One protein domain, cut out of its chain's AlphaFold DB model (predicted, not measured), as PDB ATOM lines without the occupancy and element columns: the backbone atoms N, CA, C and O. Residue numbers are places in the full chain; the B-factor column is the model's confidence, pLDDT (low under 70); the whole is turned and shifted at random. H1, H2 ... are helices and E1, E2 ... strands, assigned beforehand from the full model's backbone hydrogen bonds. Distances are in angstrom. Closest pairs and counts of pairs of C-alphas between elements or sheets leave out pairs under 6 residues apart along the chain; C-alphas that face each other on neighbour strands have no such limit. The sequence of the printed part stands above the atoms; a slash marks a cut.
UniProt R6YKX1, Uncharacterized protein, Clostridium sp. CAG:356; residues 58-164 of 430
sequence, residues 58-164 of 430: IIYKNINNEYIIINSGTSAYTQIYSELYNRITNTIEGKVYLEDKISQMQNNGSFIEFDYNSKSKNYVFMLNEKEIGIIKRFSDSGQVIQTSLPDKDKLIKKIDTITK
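This is residues 58 to 164 of the 430 residues of an uncharacterized protein of Clostridium sp. CAG:356 (UniProt R6YKX1). A single strongly twisted, curled sheet of seven strands forms a wall with helices on both faces: H1 and H3 pack side by side, opposite ways, over one face toward the E2 and E1 end, and H2 is over the other face. The three layers are thus H1 and H3, the sheet, and H2. The printed part has 107 residues, with three named helices and seven named strands in the order E1 E2 H1 E3 H2 E4 E5 E6 E7 H3. The sheet's order is E2 E1 E4 E5 E6 E7 E3, antiparallel throughout, and the class is mixed, helices and strands. The whole is compact, with a radius of gyration of the C-alphas of 13.0 A and spans of 33 by 30 by 28 A.

Across the sheet stand E2, residues 67 to 71, E1, 58 to 61, E4, 111 to 115, E5, 123 to 126, E6, 134 to 137, E7, 141 to 146, and E3, 96 to 98; E2 and E3 are its edge strands. E4 E5 E6 E7 form a meander, each strand the antiparallel neighbour of the one before. Within hydrogen-bond range are N 60 and O 68 of the hairpin E1 and E2, 2.9 A, N 113 and O 59 of E4 and E1, 2.8 A, N 125 and O 112 of E5 and E4, 2.7 A, N 124 and O 135 of E5 and E6, 2.8 A, N 136 and O 143 of E6 and E7, 2.8 A, and N 97 and O 142 of E3 and E7, 2.8 A. H1, residues 75 to 85, is on the sheet at a height of 9.1 A and runs across the strands, at 76 degrees to E4 on the local plane. H3, residues 152 to 163, is on the sheet at a height of 10.7 A. H1 and H3 touch, the closest C-alphas being those of Ala 76 and Ile 162, 6.1 A apart, at a shallow tilt of 14 degrees, opposite ways. H2, residues 99 to 108, is also on the sheet; its closest C-alphas to E7 are those of Glu 99 and Ser 141, 4.7 A. H2 is apart from H1 and H3. In H1, H2 and H3 every O i to N i+4 pair is within hydrogen-bond range.

E1 begins at C-alpha 58, (-24.974, -8.353, 38.296). E7, the longest strand, measures 15.7 A from first to last C-alpha, E2 12.9 A and E4 12.4 A. H1 measures 15.3 A, H2 14.5 A and H3 16.2 A; H3 ends at C-alpha 163, (-14.710, -9.938, 43.255).

The C-alphas farthest apart, those of Ser 75 and Lys 95, are 34.5 A apart. The printed part has no cut, and no link is long. Mean pLDDT of the printed part is 90.0, and residues 90 to 91 are under 70.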
ATOM      1  N   ILE A  58     -25.931  -9.314  38.840       97.44
ATOM      2  CA  ILE A  58     -24.974  -8.353  38.296       97.44
ATOM      3  C   ILE A  58     -23.914  -9.131  37.527       97.44
ATOM      4  O   ILE A  58     -23.305 -10.056  38.067       97.44
ATOM      5  N   ILE A  59     -23.688  -8.752  36.273       97.50
ATOM      6  CA  ILE A  59     -22.626  -9.308  35.438       97.50
ATOM      7  C   ILE A  59     -21.489  -8.300  35.388       97.50
ATOM      8  O   ILE A  59     -21.693  -7.168  34.964       97.50
ATOM      9  N   TYR A  60     -20.297  -8.702  35.817       97.69
ATOM     10  CA  TYR A  60     -19.093  -7.885  35.715       97.69
ATOM     11  C   TYR A  60     -18.125  -8.510  34.715       97.69
ATOM     12  O   TYR A  60     -17.725  -9.659  34.891       97.69
ATOM     13  N   LYS A  61     -17.741  -7.748  33.687       96.88
ATOM     14  CA  LYS A  61     -16.614  -8.067  32.808       96.88
ATOM     15  C   LYS A  61     -15.416  -7.227  33.230       96.88
ATOM     16  O   LYS A  61     -15.495  -5.997  33.184       96.88
ATOM     17  N   ASN A  62     -14.326  -7.881  33.618       93.50
ATOM     18  CA  ASN A  62     -13.102  -7.202  34.038       93.50
ATOM     19  C   ASN A  62     -12.149  -6.917  32.860       93.50
ATOM     20  O   ASN A  62     -12.405  -7.277  31.708       93.50
ATOM     21  N   ILE A  63     -11.012  -6.285  33.166       90.25
ATOM     22  CA  ILE A  63     -10.005  -5.896  32.166       90.25
ATOM     23  C   ILE A  63      -9.298  -7.095  31.512       90.25
ATOM     24  O   ILE A  63      -8.745  -6.964  30.425       90.25
ATOM     25  N   ASN A  64      -9.348  -8.267  32.152       90.62
ATOM     26  CA  ASN A  64      -8.770  -9.512  31.651       90.62
ATOM     27  C   ASN A  64      -9.749 -10.294  30.758       90.62
ATOM     28  O   ASN A  64      -9.473 -11.441  30.420       90.62
ATOM     29  N   ASN A  65     -10.887  -9.693  30.382       91.50
ATOM     30  CA  ASN A  65     -11.964 -10.337  29.624       91.50
ATOM     31  C   ASN A  65     -12.642 -11.505  30.369       91.50
ATOM     32  O   ASN A  65     -13.270 -12.360  29.747       91.50
ATOM     33  N   GLU A  66     -12.550 -11.542  31.699       93.81
ATOM     34  CA  GLU A  66     -13.228 -12.545  32.519       93.81
ATOM     35  C   GLU A  66     -14.597 -12.029  32.958       93.81
ATOM     36  O   GLU A  66     -14.728 -10.893  33.432       93.81
ATOM     37  N   TYR A  67     -15.609 -12.889  32.860       97.44
ATOM     38  CA  TYR A  67     -16.959 -12.582  33.311       97.44
ATOM     39  C   TYR A  67     -17.219 -13.188  34.686       97.44
ATOM     40  O   TYR A  67     -16.865 -14.335  34.969       97.44
ATOM     41  N   ILE A  68     -17.868 -12.409  35.548       97.56
ATOM     42  CA  ILE A  68     -18.201 -12.776  36.921       97.56
ATOM     43  C   ILE A  68     -19.693 -12.534  37.122       97.56
ATOM     44  O   ILE A  68     -20.188 -11.428  36.902       97.56
ATOM     45  N   ILE A  69     -20.400 -13.577  37.556       96.88
ATOM     46  CA  ILE A  69     -21.818 -13.503  37.910       96.88
ATOM     47  C   ILE A  69     -21.923 -13.279  39.416       96.88
ATOM     48  O   ILE A  69     -21.448 -14.092  40.209       96.88
ATOM     49  N   ILE A  70     -22.561 -12.184  39.808       96.94
ATOM     50  CA  ILE A  70     -22.796 -11.814  41.201       96.94
ATOM     51  C   ILE A  70     -24.300 -11.928  41.458       96.94
ATOM     52  O   ILE A  70     -25.093 -11.090  41.020       96.94
ATOM     53  N   ASN A  71     -24.695 -13.000  42.141       93.50
ATOM     54  CA  ASN A  71     -26.100 -13.322  42.393       93.50
ATOM     55  C   ASN A  71     -26.680 -12.487  43.540       93.50
ATOM     56  O   ASN A  71     -25.990 -12.212  44.530       93.50
ATOM     57  N   SER A  72     -27.968 -12.145  43.432       91.81
ATOM     58  CA  SER A  72     -28.738 -11.528  44.515       91.81
ATOM     59  C   SER A  72     -28.623 -12.319  45.821       91.81
ATOM     60  O   SER A  72     -28.555 -13.549  45.804       91.81
ATOM     61  N   GLY A  73     -28.643 -11.622  46.959       90.25
ATOM     62  CA  GLY A  73     -28.556 -12.242  48.289       90.25
ATOM     63  C   GLY A  73     -27.130 -12.505  48.786       90.25
ATOM     64  O   GLY A  73     -26.955 -12.934  49.922       90.25
ATOM     65  N   THR A  74     -26.103 -12.216  47.982       92.75
ATOM     66  CA  THR A  74     -24.697 -12.258  48.420       92.75
ATOM     67  C   THR A  74     -24.235 -10.906  48.973       92.75
ATOM     68  O   THR A  74     -24.729  -9.851  48.571       92.75
ATOM     69  N   SER A  75     -23.237 -10.905  49.863       92.31
ATOM     70  CA  SER A  75     -22.624  -9.661  50.359       92.31
ATOM     71  C   SER A  75     -21.983  -8.846  49.227       92.31
ATOM     72  O   SER A  75     -22.139  -7.626  49.179       92.31
ATOM     73  N   ALA A  76     -21.327  -9.526  48.280       94.44
ATOM     74  CA  ALA A  76     -20.747  -8.918  47.086       94.44
ATOM     75  C   ALA A  76     -21.804  -8.178  46.251       94.44
ATOM     76  O   ALA A  76     -21.571  -7.040  45.846       94.44
ATOM     77  N   TYR A  77     -22.979  -8.786  46.051       95.38
ATOM     78  CA  TYR A  77     -24.099  -8.148  45.361       95.38
ATOM     79  C   TYR A  77     -24.513  -6.849  46.049       95.38
ATOM     80  O   TYR A  77     -24.532  -5.805  45.402       95.38
ATOM     81  N   THR A  78     -24.785  -6.885  47.356       92.88
ATOM     82  CA  THR A  78     -25.257  -5.708  48.104       92.88
ATOM     83  C   THR A  78     -24.252  -4.561  48.047       92.88
ATOM     84  O   THR A  78     -24.635  -3.410  47.826       92.88
ATOM     85  N   GLN A  79     -22.960  -4.864  48.198       94.12
ATOM     86  CA  GLN A  79     -21.902  -3.856  48.143       94.12
ATOM     87  C   GLN A  79     -21.777  -3.234  46.747       94.12
ATOM     88  O   GLN A  79     -21.752  -2.010  46.627       94.12
ATOM     89  N   ILE A  80     -21.729  -4.056  45.694       94.94
ATOM     90  CA  ILE A  80     -21.577  -3.572  44.315       94.94
ATOM     91  C   ILE A  80     -22.823  -2.801  43.875       94.94
ATOM     92  O   ILE A  80     -22.699  -1.697  43.348       94.94
ATOM     93  N   TYR A  81     -24.017  -3.335  44.141       94.00
ATOM     94  CA  TYR A  81     -25.278  -2.657  43.851       94.00
ATOM     95  C   TYR A  81     -25.335  -1.277  44.516       94.00
ATOM     96  O   TYR A  81     -25.606  -0.290  43.840       94.00
ATOM     97  N   SER A  82     -24.993  -1.183  45.806       90.25
ATOM     98  CA  SER A  82     -24.982   0.092  46.537       90.25
ATOM     99  C   SER A  82     -23.978   1.093  45.955       90.25
ATOM    100  O   SER A  82     -24.276   2.282  45.849       90.25
ATOM    101  N   GLU A  83     -22.787   0.637  45.556       92.25
ATOM    102  CA  GLU A  83     -21.788   1.505  44.920       92.25
ATOM    103  C   GLU A  83     -22.261   2.069  43.580       92.25
ATOM    104  O   GLU A  83     -22.013   3.242  43.287       92.25
ATOM    105  N   LEU A  84     -22.941   1.253  42.779       92.62
ATOM    106  CA  LEU A  84     -23.478   1.669  41.487       92.62
ATOM    107  C   LEU A  84     -24.687   2.581  41.664       92.62
ATOM    108  O   LEU A  84     -24.748   3.628  41.028       92.62
ATOM    109  N   TYR A  85     -25.597   2.228  42.573       88.19
ATOM    110  CA  TYR A  85     -26.806   2.995  42.849       88.19
ATOM    111  C   TYR A  85     -26.484   4.429  43.281       88.19
ATOM    112  O   TYR A  85     -27.014   5.381  42.719       88.19
ATOM    113  N   ASN A  86     -25.516   4.599  44.187       87.19
ATOM    114  CA  ASN A  86     -25.080   5.916  44.667       87.19
ATOM    115  C   ASN A  86     -24.395   6.788  43.594       87.19
ATOM    116  O   ASN A  86     -24.072   7.944  43.861       87.19
ATOM    117  N   ARG A  87     -24.126   6.242  42.402       87.31
ATOM    118  CA  ARG A  87     -23.524   6.955  41.261       87.31
ATOM    119  C   ARG A  87     -24.519   7.278  40.158       87.31
ATOM    120  O   ARG A  87     -24.139   7.928  39.181       87.31
ATOM    121  N   ILE A  88     -25.760   6.824  40.302       86.56
ATOM    122  CA  ILE A  88     -26.846   7.193  39.406       86.56
ATOM    123  C   ILE A  88     -27.218   8.639  39.728       86.56
ATOM    124  O   ILE A  88     -27.585   8.965  40.854       86.56
ATOM    125  N   THR A  89     -27.092   9.513  38.738       82.75
ATOM    126  CA  THR A  89     -27.527  10.911  38.833       82.75
ATOM    127  C   THR A  89     -28.821  11.111  38.047       82.75
ATOM    128  O   THR A  89     -29.349  10.165  37.460       82.75
ATOM    129  N   ASN A  90     -29.327  12.349  37.989       69.62
ATOM    130  CA  ASN A  90     -30.454  12.694  37.121       69.62
ATOM    131  C   ASN A  90     -30.232  12.146  35.707       69.62
ATOM    132  O   ASN A  90     -29.185  12.366  35.092       69.62
ATOM    133  N   THR A  91     -31.227  11.409  35.228       69.12
ATOM    134  CA  THR A  91     -31.193  10.731  33.940       69.12
ATOM    135  C   THR A  91     -31.321  11.762  32.827       69.12
ATOM    136  O   THR A  91     -32.342  12.439  32.727       69.12
ATOM    137  N   ILE A  92     -30.288  11.899  31.997       70.50
ATOM    138  CA  ILE A  92     -30.349  12.728  30.790       70.50
ATOM    139  C   ILE A  92     -30.465  11.773  29.616       70.50
ATOM    140  O   ILE A  92     -29.566  10.967  29.371       70.50
ATOM    141  N   GLU A  93     -31.579  11.861  28.898       75.50
ATOM    142  CA  GLU A  93     -31.781  11.103  27.671       75.50
ATOM    143  C   GLU A  93     -30.800  11.580  26.597       75.50
ATOM    144  O   GLU A  93     -30.889  12.689  26.072       75.50
ATOM    145  N   GLY A  94     -29.816  10.733  26.316       81.19
ATOM    146  CA  GLY A  94     -28.751  10.975  25.362       81.19
ATOM    147  C   GLY A  94     -28.918  10.177  24.074       81.19
ATOM    148  O   GLY A  94     -29.985   9.670  23.729       81.19
ATOM    149  N   LYS A  95     -27.808  10.067  23.343       90.00
ATOM    150  CA  LYS A  95     -27.742   9.400  22.040       90.00
ATOM    151  C   LYS A  95     -28.186   7.933  22.117       90.00
ATOM    152  O   LYS A  95     -27.865   7.218  23.067       90.00
ATOM    153  N   VAL A  96     -28.874   7.490  21.067       91.69
ATOM    154  CA  VAL A  96     -29.235   6.087  20.842       91.69
ATOM    155  C   VAL A  96     -28.154   5.407  20.002       91.69
ATOM    156  O   VAL A  96     -27.680   5.962  19.008       91.69
ATOM    157  N   TYR A  97     -27.771   4.199  20.402       89.75
ATOM    158  CA  TYR A  97     -26.832   3.331  19.705       89.75
ATOM    159  C   TYR A  97     -27.516   2.020  19.315       89.75
ATOM    160  O   TYR A  97     -28.346   1.501  20.057       89.75
ATOM    161  N   LEU A  98     -27.151   1.475  18.156       91.06
ATOM    162  CA  LEU A  98     -27.567   0.133  17.740       91.06
ATOM    163  C   LEU A  98     -26.850  -0.941  18.570       91.06
ATOM    164  O   LEU A  98     -25.745  -0.702  19.067       91.06
ATOM    165  N   GLU A  99     -27.454  -2.128  18.669       87.00
ATOM    166  CA  GLU A  99     -26.918  -3.276  19.419       87.00
ATOM    167  C   GLU A  99     -25.456  -3.587  19.065       87.00
ATOM    168  O   GLU A  99     -24.624  -3.652  19.967       87.00
ATOM    169  N   ASP A 100     -25.107  -3.657  17.777       89.81
ATOM    170  CA  ASP A 100     -23.738  -3.953  17.329       89.81
ATOM    171  C   ASP A 100     -22.717  -2.927  17.842       89.81
ATOM    172  O   ASP A 100     -21.584  -3.272  18.185       89.81
ATOM    173  N   LYS A 101     -23.114  -1.651  17.934       92.12
ATOM    174  CA  LYS A 101     -22.225  -0.596  18.427       92.12
ATOM    175  C   LYS A 101     -22.013  -0.702  19.936       92.12
ATOM    176  O   LYS A 101     -20.899  -0.472  20.399       92.12
ATOM    177  N   ILE A 102     -23.055  -1.071  20.677       91.38
ATOM    178  CA  ILE A 102     -22.971  -1.330  22.120       91.38
ATOM    179  C   ILE A 102     -22.068  -2.542  22.372       91.38
ATOM    180  O   ILE A 102     -21.164  -2.457  23.197       91.38
ATOM    181  N   SER A 103     -22.236  -3.624  21.605       90.56
ATOM    182  CA  SER A 103     -21.382  -4.814  21.689       90.56
ATOM    183  C   SER A 103     -19.909  -4.487  21.421       90.56
ATOM    184  O   SER A 103     -19.041  -4.943  22.155       90.56
ATOM    185  N   GLN A 104     -19.600  -3.626  20.442       91.56
ATOM    186  CA  GLN A 104     -18.224  -3.153  20.218       91.56
ATOM    187  C   GLN A 104     -17.641  -2.425  21.440       91.56
ATOM    188  O   GLN A 104     -16.491  -2.665  21.801       91.56
ATOM    189  N   MET A 105     -18.419  -1.548  22.083       92.31
ATOM    190  CA  MET A 105     -17.972  -0.847  23.295       92.31
ATOM    191  C   MET A 105     -17.735  -1.833  24.451       92.31
ATOM    192  O   MET A 105     -16.730  -1.744  25.152       92.31
ATOM    193  N   GLN A 106     -18.634  -2.808  24.622       91.31
ATOM    194  CA  GLN A 106     -18.514  -3.866  25.630       91.31
ATOM    195  C   GLN A 106     -17.302  -4.773  25.377       91.31
ATOM    196  O   GLN A 106     -16.622  -5.163  26.323       91.31
ATOM    197  N   ASN A 107     -16.981  -5.076  24.120       89.75
ATOM    198  CA  ASN A 107     -15.817  -5.889  23.764       89.75
ATOM    199  C   ASN A 107     -14.499  -5.170  24.083       89.75
ATOM    200  O   ASN A 107     -13.575  -5.797  24.597       89.75
ATOM    201  N   ASN A 108     -14.441  -3.851  23.877       88.44
ATOM    202  CA  ASN A 108     -13.224  -3.050  24.033       88.44
ATOM    203  C   ASN A 108     -12.871  -2.669  25.483       88.44
ATOM    204  O   ASN A 108     -11.807  -2.092  25.710       88.44
ATOM    205  N   GLY A 109     -13.733  -2.944  26.464       90.12
ATOM    206  CA  GLY A 109     -13.494  -2.516  27.843       90.12
ATOM    207  C   GLY A 109     -14.181  -3.366  28.903       90.12
ATOM    208  O   GLY A 109     -14.811  -4.382  28.607       90.12
ATOM    209  N   SER A 110     -14.045  -2.931  30.151       94.38
ATOM    210  CA  SER A 110     -14.775  -3.461  31.297       94.38
ATOM    211  C   SER A 110     -16.138  -2.789  31.401       94.38
ATOM    212  O   SER A 110     -16.313  -1.598  31.105       94.38
ATOM    213  N   PHE A 111     -17.119  -3.544  31.876       96.75
ATOM    214  CA  PHE A 111     -18.455  -3.027  32.130       96.75
ATOM    215  C   PHE A 111     -19.147  -3.832  33.221       96.75
ATOM    216  O   PHE A 111     -18.756  -4.958  33.536       96.75
ATOM    217  N   ILE A 112     -20.208  -3.249  33.768       97.31
ATOM    218  CA  ILE A 112     -21.172  -3.967  34.594       97.31
ATOM    219  C   ILE A 112     -22.528  -3.937  33.910       97.31
ATOM    220  O   ILE A 112     -22.956  -2.885  33.449       97.31
ATOM    221  N   GLU A 113     -23.218  -5.067  33.861       96.44
ATOM    222  CA  GLU A 113     -24.577  -5.160  33.345       96.44
ATOM    223  C   GLU A 113     -25.530  -5.629  34.449       96.44
ATOM    224  O   GLU A 113     -25.334  -6.668  35.082       96.44
ATOM    225  N   PHE A 114     -26.553  -4.815  34.700       95.94
ATOM    226  CA  PHE A 114     -27.717  -5.178  35.496       95.94
ATOM    227  C   PHE A 114     -28.627  -6.042  34.640       95.94
ATOM    228  O   PHE A 114     -29.200  -5.550  33.664       95.94
ATOM    229  N   ASP A 115     -28.730  -7.315  35.011       94.88
ATOM    230  CA  ASP A 115     -29.460  -8.331  34.266       94.88
ATOM    231  C   ASP A 115     -30.733  -8.759  35.004       94.88
ATOM    232  O   ASP A 115     -30.753  -8.871  36.237       94.88
ATOM    233  N   TYR A 116     -31.803  -8.981  34.240       90.62
ATOM    234  CA  TYR A 116     -33.141  -9.237  34.766       90.62
ATOM    235  C   TYR A 116     -33.737 -10.513  34.169       90.62
ATOM    236  O   TYR A 116     -33.881 -10.656  32.960       90.62
ATOM    237  N   ASN A 117     -34.199 -11.424  35.017       88.06
ATOM    238  CA  ASN A 117     -34.800 -12.693  34.603       88.06
ATOM    239  C   ASN A 117     -36.153 -12.514  33.894       88.06
ATOM    240  O   ASN A 117     -36.611 -13.420  33.203       88.06
ATOM    241  N   SER A 118     -36.812 -11.369  34.096       82.31
ATOM    242  CA  SER A 118     -38.172 -11.089  33.612       82.31
ATOM    243  C   SER A 118     -38.232 -10.198  32.368       82.31
ATOM    244  O   SER A 118     -39.300 -10.061  31.764       82.31
ATOM    245  N   LYS A 119     -37.125  -9.550  31.983       80.94
ATOM    246  CA  LYS A 119     -37.082  -8.600  30.863       80.94
ATOM    247  C   LYS A 119     -35.664  -8.439  30.326       80.94
ATOM    248  O   LYS A 119     -34.720  -8.341  31.089       80.94
ATOM    249  N   SER A 120     -35.538  -8.235  29.021       74.56
ATOM    250  CA  SER A 120     -34.247  -8.029  28.354       74.56
ATOM    251  C   SER A 120     -33.729  -6.581  28.338       74.56
ATOM    252  O   SER A 120     -32.756  -6.266  27.649       74.56
ATOM    253  N   LYS A 121     -34.402  -5.664  29.046       79.44
ATOM    254  CA  LYS A 121     -34.073  -4.227  29.078       79.44
ATOM    255  C   LYS A 121     -33.044  -3.936  30.171       79.44
ATOM    256  O   LYS A 121     -33.370  -3.307  31.179       79.44
ATOM    257  N   ASN A 122     -31.837  -4.449  29.968       90.38
ATOM    258  CA  ASN A 122     -30.727  -4.348  30.913       90.38
ATOM    259  C   ASN A 122     -30.149  -2.928  30.995       90.38
ATOM    260  O   ASN A 122     -30.347  -2.111  30.091       90.38
ATOM    261  N   TYR A 123     -29.395  -2.649  32.059       93.31
ATOM    262  CA  TYR A 123     -28.631  -1.404  32.199       93.31
ATOM    263  C   TYR A 123     -27.138  -1.705  32.233       93.31
ATOM    264  O   TYR A 123     -26.686  -2.509  33.043       93.31
ATOM    265  N   VAL A 124     -26.375  -1.051  31.360       95.12
ATOM    266  CA  VAL A 124     -24.936  -1.272  31.198       95.12
ATOM    267  C   VAL A 124     -24.173  -0.060  31.718       95.12
ATOM    268  O   VAL A 124     -24.315   1.039  31.187       95.12
ATOM    269  N   PHE A 125     -23.351  -0.266  32.740       95.75
ATOM    270  CA  PHE A 125     -22.418   0.699  33.307       95.75
ATOM    271  C   PHE A 125     -21.072   0.562  32.593       95.75
ATOM    272  O   PHE A 125     -20.346  -0.415  32.786       95.75
ATOM    273  N   MET A 126     -20.731   1.548  31.770       94.69
ATOM    274  CA  MET A 126     -19.513   1.549  30.966       94.69
ATOM    275  C   MET A 126     -18.334   2.068  31.793       94.69
ATOM    276  O   MET A 126     -18.232   3.266  32.085       94.69
ATOM    277  N   LEU A 127     -17.420   1.173  32.172       93.19
ATOM    278  CA  LEU A 127     -16.330   1.505  33.096       93.19
ATOM    279  C   LEU A 127     -15.118   2.126  32.389       93.19
ATOM    280  O   LEU A 127     -14.414   2.918  33.006       93.19
ATOM    281  N   ASN A 128     -14.908   1.844  31.100       86.69
ATOM    282  CA  ASN A 128     -13.767   2.369  30.332       86.69
ATOM    283  C   ASN A 128     -14.127   3.455  29.301       86.69
ATOM    284  O   ASN A 128     -13.237   4.165  28.838       86.69
ATOM    285  N   GLU A 129     -15.404   3.620  28.948       83.88
ATOM    286  CA  GLU A 129     -15.832   4.650  27.988       83.88
ATOM    287  C   GLU A 129     -15.700   6.059  28.571       83.88
ATOM    288  O   GLU A 129     -16.051   6.288  29.723       83.88
ATOM    289  N   LYS A 130     -15.234   7.046  27.800       81.50
ATOM    290  CA  LYS A 130     -15.046   8.410  28.336       81.50
ATOM    291  C   LYS A 130     -16.356   9.190  28.444       81.50
ATOM    292  O   LYS A 130     -16.596   9.849  29.449       81.50
ATOM    293  N   GLU A 131     -17.196   9.081  27.420       85.38
ATOM    294  CA  GLU A 131     -18.385   9.927  27.214       85.38
ATOM    295  C   GLU A 131     -19.706   9.196  27.479       85.38
ATOM    296  O   GLU A 131     -20.792   9.728  27.236       85.38
ATOM    297  N   ILE A 132     -19.620   7.949  27.946       90.69
ATOM    298  CA  ILE A 132     -20.779   7.128  28.270       90.69
ATOM    299  C   ILE A 132     -20.598   6.575  29.681       90.69
ATOM    300  O   ILE A 132     -19.573   5.981  30.029       90.69
ATOM    301  N   GLY A 133     -21.602   6.814  30.522       92.06
ATOM    302  CA  GLY A 133     -21.697   6.264  31.865       92.06
ATOM    303  C   GLY A 133     -22.617   5.055  31.895       92.06
ATOM    304  O   GLY A 133     -22.165   3.952  32.182       92.06
ATOM    305  N   ILE A 134     -23.897   5.260  31.580       93.88
ATOM    306  CA  ILE A 134     -24.932   4.227  31.673       93.88
ATOM    307  C   ILE A 134     -25.753   4.183  30.382       93.88
ATOM    308  O   ILE A 134     -26.222   5.219  29.900       93.88
ATOM    309  N   ILE A 135     -25.956   2.979  29.849       92.44
ATOM    310  CA  ILE A 135     -26.823   2.692  28.702       92.44
ATOM    311  C   ILE A 135     -28.012   1.852  29.173       92.44
ATOM    312  O   ILE A 135     -27.828   0.812  29.800       92.44
ATOM    313  N   LYS A 136     -29.232   2.262  28.823       91.00
ATOM    314  CA  LYS A 136     -30.441   1.439  28.937       91.00
ATOM    315  C   LYS A 136     -30.646   0.664  27.640       91.00
ATOM    316  O   LYS A 136     -30.797   1.282  26.587       91.00
ATOM    317  N   ARG A 137     -30.664  -0.670  27.699       87.62
ATOM    318  CA  ARG A 137     -30.900  -1.523  26.526       87.62
ATOM    319  C   ARG A 137     -32.384  -1.577  26.160       87.62
ATOM    320  O   ARG A 137     -33.274  -1.600  27.014       87.62
ATOM    321  N   PHE A 138     -32.621  -1.664  24.862       81.50
ATOM    322  CA  PHE A 138     -33.870  -2.051  24.223       81.50
ATOM    323  C   PHE A 138     -33.650  -3.335  23.419       81.50
ATOM    324  O   PHE A 138     -32.592  -3.958  23.499       81.50
ATOM    325  N   SER A 139     -34.661  -3.747  22.652       74.00
ATOM    326  CA  SER A 139     -34.610  -5.000  21.902       74.00
ATOM    327  C   SER A 139     -33.466  -5.044  20.893       74.00
ATOM    328  O   SER A 139     -32.853  -6.087  20.772       74.00
ATOM    329  N   ASP A 140     -33.148  -3.961  20.192       79.12
ATOM    330  CA  ASP A 140     -32.167  -3.905  19.090       79.12
ATOM    331  C   ASP A 140     -31.233  -2.681  19.171       79.12
ATOM    332  O   ASP A 140     -30.438  -2.389  18.273       79.12
ATOM    333  N   SER A 141     -31.334  -1.940  20.267       85.44
ATOM    334  CA  SER A 141     -30.691  -0.648  20.459       85.44
ATOM    335  C   SER A 141     -30.500  -0.367  21.947       85.44
ATOM    336  O   SER A 141     -30.868  -1.167  22.807       85.44
ATOM    337  N   GLY A 142     -29.910   0.771  22.278       87.69
ATOM    338  CA  GLY A 142     -29.828   1.261  23.642       87.69
ATOM    339  C   GLY A 142     -29.634   2.766  23.672       87.69
ATOM    340  O   GLY A 142     -29.032   3.348  22.773       87.69
ATOM    341  N   GLN A 143     -30.165   3.398  24.708       89.62
ATOM    342  CA  GLN A 143     -30.099   4.842  24.901       89.62
ATOM    343  C   GLN A 143     -29.143   5.155  26.041       89.62
ATOM    344  O   GLN A 143     -29.201   4.528  27.101       89.62
ATOM    345  N   VAL A 144     -28.260   6.129  25.832       91.88
ATOM    346  CA  VAL A 144     -27.459   6.683  26.926       91.88
ATOM    347  C   VAL A 144     -28.398   7.402  27.878       91.88
ATOM    348  O   VAL A 144     -29.132   8.291  27.466       91.88
ATOM    349  N   ILE A 145     -28.365   7.012  29.144       89.88
ATOM    350  CA  ILE A 145     -29.186   7.618  30.195       89.88
ATOM    351  C   ILE A 145     -28.336   8.410  31.203       89.88
ATOM    352  O   ILE A 145     -28.862   9.159  32.025       89.88
ATOM    353  N   GLN A 146     -27.008   8.259  31.121       91.50
ATOM    354  CA  GLN A 146     -26.023   9.029  31.873       91.50
ATOM    355  C   GLN A 146     -24.702   9.080  31.088       91.50
ATOM    356  O   GLN A 146     -24.156   8.039  30.715       91.50
ATOM    357  N   THR A 147     -24.171  10.276  30.836       88.81
ATOM    358  CA  THR A 147     -22.984  10.508  29.984       88.81
ATOM    359  C   THR A 147     -21.649  10.261  30.694       88.81
ATOM    360  O   THR A 147     -20.622  10.106  30.048       88.81
ATOM    361  N   SER A 148     -21.621  10.146  32.021       86.69
ATOM    362  CA  SER A 148     -20.394   9.814  32.758       86.69
ATOM    363  C   SER A 148     -20.697   9.099  34.067       86.69
ATOM    364  O   SER A 148     -21.681   9.425  34.726       86.69
ATOM    365  N   LEU A 149     -19.827   8.183  34.491       87.50
ATOM    366  CA  LEU A 149     -19.841   7.672  35.867       87.50
ATOM    367  C   LEU A 149     -18.780   8.415  36.691       87.50
ATOM    368  O   LEU A 149     -17.631   8.468  36.249       87.50
ATOM    369  N   PRO A 150     -19.126   8.967  37.865       85.12
ATOM    370  CA  PRO A 150     -18.150   9.564  38.771       85.12
ATOM    371  C   PRO A 150     -17.148   8.532  39.317       85.12
ATOM    372  O   PRO A 150     -17.522   7.400  39.637       85.12
ATOM    373  N   ASP A 151     -15.884   8.943  39.469       87.00
ATOM    374  CA  ASP A 151     -14.803   8.173  40.106       87.00
ATOM    375  C   ASP A 151     -14.626   6.729  39.580       87.00
ATOM    376  O   ASP A 151     -14.495   5.783  40.366       87.00
ATOM    377  N   LYS A 152     -14.608   6.546  38.248       88.38
ATOM    378  CA  LYS A 152     -14.503   5.225  37.588       88.38
ATOM    379  C   LYS A 152     -13.350   4.373  38.117       88.38
ATOM    380  O   LYS A 152     -13.570   3.222  38.481       88.38
ATOM    381  N   ASP A 153     -12.155   4.942  38.256       89.56
ATOM    382  CA  ASP A 153     -10.975   4.199  38.720       89.56
ATOM    383  C   ASP A 153     -11.146   3.647  40.139       89.56
ATOM    384  O   ASP A 153     -10.715   2.535  40.451       89.56
ATOM    385  N   LYS A 154     -11.794   4.418  41.021       91.69
ATOM    386  CA  LYS A 154     -12.081   3.989  42.394       91.69
ATOM    387  C   LYS A 154     -13.159   2.909  42.411       91.69
ATOM    388  O   LYS A 154     -13.049   1.965  43.191       91.69
ATOM    389  N   LEU A 155     -14.173   3.046  41.558       92.50
ATOM    390  CA  LEU A 155     -15.232   2.054  41.391       92.50
ATOM    391  C   LEU A 155     -14.655   0.714  40.910       92.50
ATOM    392  O   LEU A 155     -14.876  -0.294  41.574       92.50
ATOM    393  N   ILE A 156     -13.853   0.720  39.838       93.75
ATOM    394  CA  ILE A 156     -13.198  -0.480  39.288       93.75
ATOM    395  C   ILE A 156     -12.366  -1.176  40.368       93.75
ATOM    396  O   ILE A 156     -12.619  -2.336  40.674       93.75
ATOM    397  N   LYS A 157     -11.462  -0.452  41.049       94.12
ATOM    398  CA  LYS A 157     -10.630  -1.017  42.131       94.12
ATOM    399  C   LYS A 157     -11.458  -1.652  43.247       94.12
ATOM    400  O   LYS A 157     -11.072  -2.686  43.796       94.12
ATOM    401  N   LYS A 158     -12.584  -1.029  43.612       94.62
ATOM    402  CA  LYS A 158     -13.470  -1.552  44.654       94.62
ATOM    403  C   LYS A 158     -14.170  -2.832  44.196       94.62
ATOM    404  O   LYS A 158     -14.186  -3.795  44.955       94.62
ATOM    405  N   ILE A 159     -14.683  -2.870  42.967       95.06
ATOM    406  CA  ILE A 159     -15.311  -4.072  42.399       95.06
ATOM    407  C   ILE A 159     -14.286  -5.199  42.255       95.06
ATOM    408  O   ILE A 159     -14.568  -6.322  42.665       95.06
ATOM    409  N   ASP A 160     -13.085  -4.912  41.753       94.75
ATOM    410  CA  ASP A 160     -12.009  -5.903  41.638       94.75
ATOM    411  C   ASP A 160     -11.638  -6.482  43.004       94.75
ATOM    412  O   ASP A 160     -11.467  -7.688  43.137       94.75
ATOM    413  N   THR A 161     -11.586  -5.648  44.048       95.50
ATOM    414  CA  THR A 161     -11.334  -6.115  45.421       95.50
ATOM    415  C   THR A 161     -12.459  -7.021  45.925       95.50
ATOM    416  O   THR A 161     -12.182  -8.091  46.455       95.50
ATOM    417  N   ILE A 162     -13.721  -6.621  45.735       95.38
ATOM    418  CA  ILE A 162     -14.894  -7.406  46.158       95.38
ATOM    419  C   ILE A 162     -14.967  -8.747  45.410       95.38
ATOM    420  O   ILE A 162     -15.389  -9.752  45.973       95.38
ATOM    421  N   THR A 163     -14.566  -8.770  44.138       94.69
ATOM    422  CA  THR A 163     -14.710  -9.938  43.255       94.69
ATOM    423  C   THR A 163     -13.445 -10.793  43.138       94.69
ATOM    424  O   THR A 163     -13.465 -11.824  42.455       94.69
ATOM    425  N   LYS A 164     -12.362 -10.404  43.823       91.75
ATOM    426  CA  LYS A 164     -11.055 -11.072  43.789       91.75
ATOM    427  C   LYS A 164     -11.140 -12.548  44.168       91.75
ATOM    428  O   LYS A 164     -10.573 -13.385  43.474       91.75
TER     429      LYS A 164